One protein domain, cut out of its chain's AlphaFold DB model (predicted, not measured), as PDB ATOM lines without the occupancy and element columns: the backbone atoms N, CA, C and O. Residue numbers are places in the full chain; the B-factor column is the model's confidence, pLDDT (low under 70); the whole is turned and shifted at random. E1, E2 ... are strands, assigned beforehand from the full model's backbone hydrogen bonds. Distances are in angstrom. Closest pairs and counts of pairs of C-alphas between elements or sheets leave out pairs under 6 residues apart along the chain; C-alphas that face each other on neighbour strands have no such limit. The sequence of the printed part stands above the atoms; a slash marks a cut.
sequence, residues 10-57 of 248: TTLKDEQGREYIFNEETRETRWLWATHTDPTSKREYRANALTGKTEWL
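What this domain is: This is residues 10 to 57 of the 248 residues of the protein "Hypothetical protein" of Erythrolobus australicus (UniProt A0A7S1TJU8). Two small three-stranded sheets, E4 E5 E6 and E1 E2 E3, are set end to end in a rod, each a strand zigzag of two hairpins. E3, at the edge of one sheet, runs on into E4, at the edge of the other, across the single residue Leu 32, and there is little other contact between the sheets. The printed part has 48 residues, with no named helix and six named strands, E1 to E6 in order along the chain; the class is all strand, and both sheets are antiparallel, in the orders E1 - E2 - E3 and E4 - E5 - E6. The whole is loose, with a radius of gyration of the C-alphas of 12.7 A, and spans 41 by 20 by 14 A.

Where its parts are: E4 is residues 33 to 37, 13.3 A from first to last C-alpha, and begins at C-alpha 33 at (10.181, -18.535, 47.936). E5 is residues 44 to 48, 13.6 A long, and E6 is residues 54 to 56, 6.8 A long, ending at C-alpha 56 at (11.012, -16.713, 59.497). In the other sheet, E3 is residues 29 to 31, 6.8 A long; E2 is residues 19 to 23, 13.6 A long; and E1 is residues 10 to 13, 10.2 A long, beginning at C-alpha 10 at (17.035, -15.964, 34.748).

How they stand to each other: E4, E5 and E6 form a meander, each strand the antiparallel neighbour of the one before, with E5 as the inner strand. The hairpin E4 and E5 has an angle of 149 degrees between directions; N 36 and O 45 are within hydrogen-bond range at 2.8 A. In the hairpin E5 and E6, at 156 degrees, the facing C-alphas 45 and 56 are 4.2 A apart, and N 46 and O 55 are within hydrogen-bond range at 2.8 A. E3 and E4 meet only through their link, and E3 runs on into E4 at 44 degrees. E1, E2 and E3 form the second meander, with E2 as the inner strand. The hairpin E2 and E3 stands at 154 degrees, with N 21 and O 30 at 2.8 A; the hairpin E1 and E2 stands at 143 degrees, with N 22 and O 10 at 2.8 A, both pairs within hydrogen-bond range. The closest C-alphas of E2 and E4 are those of Glu 19 and Trp 33, 7.4 A apart. E1 is apart from E4, E5 and E6, and both E2 and E3 are apart from E5 and E6.

The domain as a whole: The two C-alphas farthest apart are those of Glu 25 and Thr 40, at 41.4 A. The printed part has no cut. No link is long: the link E4 to E5, of 6 residues, is short but not tight, and the others are tight. The mean pLDDT of the printed part is 92.1, and no printed residue is under 70.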
ATOM      1  N   THR A  10      16.586 -17.286  34.287       94.94
ATOM      2  CA  THR A  10      17.035 -15.964  34.748       94.94
ATOM      3  C   THR A  10      16.310 -15.571  36.028       94.94
ATOM      4  O   THR A  10      15.097 -15.731  36.138       94.94
ATOM      5  N   THR A  11      17.053 -15.073  37.016       94.25
ATOM      6  CA  THR A  11      16.476 -14.575  38.272       94.25
ATOM      7  C   THR A  11      16.055 -13.122  38.103       94.25
ATOM      8  O   THR A  11      16.875 -12.276  37.747       94.25
ATOM      9  N   LEU A  12      14.791 -12.830  38.389       96.19
ATOM     10  CA  LEU A  12      14.181 -11.507  38.290       96.19
ATOM     11  C   LEU A  12      13.508 -11.135  39.621       96.19
ATOM     12  O   LEU A  12      13.267 -11.994  40.473       96.19
ATOM     13  N   LYS A  13      13.226  -9.842  39.811       96.56
ATOM     14  CA  LYS A  13      12.454  -9.311  40.944       96.56
ATOM     15  C   LYS A  13      11.229  -8.580  40.426       96.56
ATOM     16  O   LYS A  13      11.328  -7.872  39.427       96.56
ATOM     17  N   ASP A  14      10.097  -8.753  41.096       94.31
ATOM     18  CA  ASP A  14       8.884  -7.993  40.790       94.31
ATOM     19  C   ASP A  14       8.882  -6.601  41.455       94.31
ATOM     20  O   ASP A  14       9.816  -6.228  42.170       94.31
ATOM     21  N   GLU A  15       7.811  -5.832  41.242       94.56
ATOM     22  CA  GLU A  15       7.621  -4.490  41.824       94.56
ATOM     23  C   GLU A  15       7.596  -4.487  43.364       94.56
ATOM     24  O   GLU A  15       7.847  -3.461  43.991       94.56
ATOM     25  N   GLN A  16       7.320  -5.638  43.983       88.50
ATOM     26  CA  GLN A  16       7.293  -5.831  45.434       88.50
ATOM     27  C   GLN A  16       8.636  -6.358  45.973       88.50
ATOM     28  O   GLN A  16       8.762  -6.636  47.166       88.50
ATOM     29  N   GLY A  17       9.650  -6.508  45.111       90.00
ATOM     30  CA  GLY A  17      10.981  -7.001  45.463       90.00
ATOM     31  C   GLY A  17      11.076  -8.519  45.652       90.00
ATOM     32  O   GLY A  17      12.085  -9.002  46.173       90.00
ATOM     33  N   ARG A  18      10.057  -9.287  45.247       86.44
ATOM     34  CA  ARG A  18      10.018 -10.751  45.370       86.44
ATOM     35  C   ARG A  18      10.788 -11.402  44.226       86.44
ATOM     36  O   ARG A  18      10.581 -11.077  43.060       86.44
ATOM     37  N   GLU A  19      11.664 -12.342  44.569       92.94
ATOM     38  CA  GLU A  19      12.512 -13.054  43.609       92.94
ATOM     39  C   GLU A  19      11.783 -14.236  42.954       92.94
ATOM     40  O   GLU A  19      11.195 -15.087  43.633       92.94
ATOM     41  N   TYR A  20      11.875 -14.324  41.629       93.88
ATOM     42  CA  TYR A  20      11.380 -15.441  40.829       93.88
ATOM     43  C   TYR A  20      12.402 -15.833  39.760       93.88
ATOM     44  O   TYR A  20      13.248 -15.030  39.369       93.88
ATOM     45  N   ILE A  21      12.333 -17.078  39.294       94.38
ATOM     46  CA  ILE A  21      13.071 -17.536  38.116       94.38
ATOM     47  C   ILE A  21      12.132 -17.583  36.915       94.38
ATOM     48  O   ILE A  21      10.999 -18.061  37.010       94.38
ATOM     49  N   PHE A  22      12.615 -17.070  35.790       94.81
ATOM     50  CA  PHE A  22      11.907 -17.022  34.521       94.81
ATOM     51  C   PHE A  22      12.684 -17.797  33.462       94.81
ATOM     52  O   PHE A  22      13.901 -17.641  33.332       94.81
ATOM     53  N   ASN A  23      11.976 -18.637  32.719       93.31
ATOM     54  CA  ASN A  23      12.509 -19.338  31.564       93.31
ATOM     55  C   ASN A  23      12.017 -18.635  30.296       93.31
ATOM     56  O   ASN A  23      10.818 -18.613  30.026       93.31
ATOM     57  N   GLU A  24      12.938 -18.049  29.532       92.38
ATOM     58  CA  GLU A  24      12.609 -17.257  28.342       92.38
ATOM     59  C   GLU A  24      12.021 -18.104  27.203       92.38
ATOM     60  O   GLU A  24      11.128 -17.646  26.490       92.38
ATOM     61  N   GLU A  25      12.457 -19.358  27.075       90.88
ATOM     62  CA  GLU A  25      12.034 -20.270  26.008       90.88
ATOM     63  C   GLU A  25      10.621 -20.801  26.255       90.88
ATOM     64  O   GLU A  25       9.762 -20.753  25.375       90.88
ATOM     65  N   THR A  26      10.357 -21.273  27.475       92.50
ATOM     66  CA  THR A  26       9.057 -21.863  27.834       92.50
ATOM     67  C   THR A  26       8.049 -20.835  28.336       92.50
ATOM     68  O   THR A  26       6.862 -21.136  28.447       92.50
ATOM     69  N   ARG A  27       8.510 -19.618  28.653       93.25
ATOM     70  CA  ARG A  27       7.752 -18.573  29.359       93.25
ATOM     71  C   ARG A  27       7.234 -19.014  30.731       93.25
ATOM     72  O   ARG A  27       6.294 -18.423  31.263       93.25
ATOM     73  N   GLU A  28       7.843 -20.037  31.326       92.88
ATOM     74  CA  GLU A  28       7.510 -20.464  32.679       92.88
ATOM     75  C   GLU A  28       8.071 -19.494  33.720       92.88
ATOM     76  O   GLU A  28       9.216 -19.045  33.644       92.88
ATOM     77  N   THR A  29       7.264 -19.220  34.744       93.81
ATOM     78  CA  THR A  29       7.655 -18.437  35.918       93.81
ATOM     79  C   THR A  29       7.532 -19.306  37.159       93.81
ATOM     80  O   THR A  29       6.494 -19.931  37.376       93.81
ATOM     81  N   ARG A  30       8.575 -19.341  37.994       92.19
ATOM     82  CA  ARG A  30       8.544 -20.045  39.283       92.19
ATOM     83  C   ARG A  30       9.051 -19.136  40.393       92.19
ATOM     84  O   ARG A  30      10.130 -18.558  40.293       92.19
ATOM     85  N   TRP A  31       8.278 -19.024  41.465       93.56
ATOM     86  CA  TRP A  31       8.674 -18.265  42.647       93.56
ATOM     87  C   TRP A  31       9.762 -19.012  43.413       93.56
ATOM     88  O   TRP A  31       9.633 -20.209  43.669       93.56
ATOM     89  N   LEU A  32      10.831 -18.306  43.790       92.69
ATOM     90  CA  LEU A  32      11.928 -18.921  44.540       92.69
ATOM     91  C   LEU A  32      11.540 -19.217  45.988       92.69
ATOM     92  O   LEU A  32      12.080 -20.149  46.573       92.69
ATOM     93  N   TRP A  33      10.607 -18.447  46.546       93.00
ATOM     94  CA  TRP A  33      10.181 -18.535  47.936       93.00
ATOM     95  C   TRP A  33       8.701 -18.903  48.030       93.00
ATOM     96  O   TRP A  33       7.860 -18.245  47.422       93.00
ATOM     97  N   ALA A  34       8.391 -19.924  48.828       91.12
ATOM     98  CA  ALA A  34       7.027 -20.297  49.191       91.12
ATOM     99  C   ALA A  34       6.787 -20.027  50.680       91.12
ATOM    100  O   ALA A  34       7.649 -20.316  51.511       91.12
ATOM    101  N   THR A  35       5.623 -19.469  51.012       93.56
ATOM    102  CA  THR A  35       5.225 -19.184  52.397       93.56
ATOM    103  C   THR A  35       4.519 -20.394  52.998       93.56
ATOM    104  O   THR A  35       3.620 -20.972  52.389       93.56
ATOM    105  N   HIS A  36       4.911 -20.762  54.210       94.06
ATOM    106  CA  HIS A  36       4.374 -21.885  54.965       94.06
ATOM    107  C   HIS A  36       4.060 -21.452  56.399       94.06
ATOM    108  O   HIS A  36       4.736 -20.596  56.964       94.06
ATOM    109  N   THR A  37       3.073 -22.095  57.021       94.56
ATOM    110  CA  THR A  37       2.747 -21.900  58.440       94.56
ATOM    111  C   THR A  37       3.207 -23.115  59.234       94.56
ATOM    112  O   THR A  37       2.774 -24.239  58.963       94.56
ATOM    113  N   ASP A  38       4.067 -22.919  60.233       93.50
ATOM    114  CA  ASP A  38       4.466 -24.013  61.120       93.50
ATOM    115  C   ASP A  38       3.264 -24.458  61.979       93.50
ATOM    116  O   ASP A  38       2.699 -23.648  62.724       93.50
ATOM    117  N   PRO A  39       2.845 -25.737  61.933       82.50
ATOM    118  CA  PRO A  39       1.684 -26.207  62.685       82.50
ATOM    119  C   PRO A  39       1.851 -26.089  64.205       82.50
ATOM    120  O   PRO A  39       0.831 -26.046  64.900       82.50
ATOM    121  N   THR A  40       3.094 -26.047  64.702       86.19
ATOM    122  CA  THR A  40       3.409 -26.004  66.137       86.19
ATOM    123  C   THR A  40       3.356 -24.586  66.684       86.19
ATOM    124  O   THR A  40       2.618 -24.326  67.630       86.19
ATOM    125  N   SER A  41       4.128 -23.671  66.098       89.50
ATOM    126  CA  SER A  41       4.224 -22.283  66.561       89.50
ATOM    127  C   SER A  41       3.150 -21.369  65.981       89.50
ATOM    128  O   SER A  41       2.955 -20.279  66.506       89.50
ATOM    129  N   LYS A  42       2.469 -21.798  64.906       89.50
ATOM    130  CA  LYS A  42       1.572 -20.964  64.089       89.50
ATOM    131  C   LYS A  42       2.256 -19.757  63.444       89.50
ATOM    132  O   LYS A  42       1.569 -18.884  62.934       89.50
ATOM    133  N   ARG A  43       3.590 -19.718  63.428       90.31
ATOM    134  CA  ARG A  43       4.360 -18.651  62.785       90.31
ATOM    135  C   ARG A  43       4.549 -18.956  61.304       90.31
ATOM    136  O   ARG A  43       4.687 -20.120  60.912       90.31
ATOM    137  N   GLU A  44       4.570 -17.907  60.497       94.62
ATOM    138  CA  GLU A  44       4.836 -18.010  59.068       94.62
ATOM    139  C   GLU A  44       6.343 -17.971  58.789       94.62
ATOM    140  O   GLU A  44       7.103 -17.211  59.397       94.62
ATOM    141  N   TYR A  45       6.788 -18.808  57.861       95.12
ATOM    142  CA  TYR A  45       8.150 -18.814  57.345       95.12
ATOM    143  C   TYR A  45       8.121 -18.965  55.831       95.12
ATOM    144  O   TYR A  45       7.198 -19.552  55.269       95.12
ATOM    145  N   ARG A  46       9.149 -18.455  55.161       94.94
ATOM    146  CA  ARG A  46       9.373 -18.688  53.737       94.94
ATOM    147  C   ARG A  46      10.482 -19.713  53.537       94.94
ATOM    148  O   ARG A  46      11.500 -19.672  54.229       94.94
ATOM    149  N   ALA A  47      10.289 -20.634  52.600       94.56
ATOM    150  CA  ALA A  47      11.270 -21.645  52.217       94.56
ATOM    151  C   ALA A  47      11.691 -21.440  50.762       94.56
ATOM    152  O   ALA A  47      10.843 -21.262  49.884       94.56
ATOM    153  N   ASN A  48      12.999 -21.448  50.512       92.31
ATOM    154  CA  ASN A  48      13.549 -21.293  49.176       92.31
ATOM    155  C   ASN A  48      13.606 -22.651  48.465       92.31
ATOM    156  O   ASN A  48      14.337 -23.543  48.899       92.31
ATOM    157  N   ALA A  49      12.876 -22.798  47.361       82.56
ATOM    158  CA  ALA A  49      12.757 -24.065  46.640       82.56
ATOM    159  C   ALA A  49      14.075 -24.534  45.996       82.56
ATOM    160  O   ALA A  49      14.268 -25.729  45.799       82.56
ATOM    161  N   LEU A  50      14.986 -23.605  45.681       83.50
ATOM    162  CA  LEU A  50      16.250 -23.909  45.008       83.50
ATOM    163  C   LEU A  50      17.380 -24.224  45.999       83.50
ATOM    164  O   LEU A  50      18.173 -25.130  45.775       83.50
ATOM    165  N   THR A  51      17.472 -23.460  47.090       88.94
ATOM    166  CA  THR A  51      18.592 -23.549  48.050       88.94
ATOM    167  C   THR A  51      18.256 -24.320  49.323       88.94
ATOM    168  O   THR A  51      19.159 -24.633  50.095       88.94
ATOM    169  N   GLY A  52      16.973 -24.578  49.594       89.75
ATOM    170  CA  GLY A  52      16.508 -25.189  50.843       89.75
ATOM    171  C   GLY A  52      16.624 -24.285  52.078       89.75
ATOM    172  O   GLY A  52      16.337 -24.731  53.187       89.75
ATOM    173  N   LYS A  53      17.041 -23.020  51.923       91.81
ATOM    174  CA  LYS A  53      17.106 -22.057  53.030       91.81
ATOM    175  C   LYS A  53      15.704 -21.690  53.512       91.81
ATOM    176  O   LYS A  53      14.791 -21.522  52.707       91.81
ATOM    177  N   THR A  54      15.552 -21.519  54.820       95.75
ATOM    178  CA  THR A  54      14.310 -21.061  55.450       95.75
ATOM    179  C   THR A  54      14.540 -19.750  56.186       95.75
ATOM    180  O   THR A  54      15.578 -19.548  56.816       95.75
ATOM    181  N   GLU A  55      13.564 -18.852  56.106       95.38
ATOM    182  CA  GLU A  55      13.573 -17.576  56.815       95.38
ATOM    183  C   GLU A  55      12.217 -17.361  57.478       95.38
ATOM    184  O   GLU A  55      11.172 -17.454  56.834       95.38
ATOM    185  N   TRP A  56      12.226 -17.086  58.780       94.50
ATOM    186  CA  TRP A  56      11.012 -16.713  59.497       94.50
ATOM    187  C   TRP A  56      10.596 -15.312  59.072       94.50
ATOM    188  O   TRP A  56      11.420 -14.396  59.082       94.50
ATOM    189  N   LEU A  57       9.326 -15.145  58.708       91.50
ATOM    190  CA  LEU A  57       8.793 -13.811  58.475       91.50
ATOM    191  C   LEU A  57       8.741 -13.095  59.826       91.50
ATOM    192  O   LEU A  57       8.353 -13.688  60.841       91.50
TER     193      LEU A  57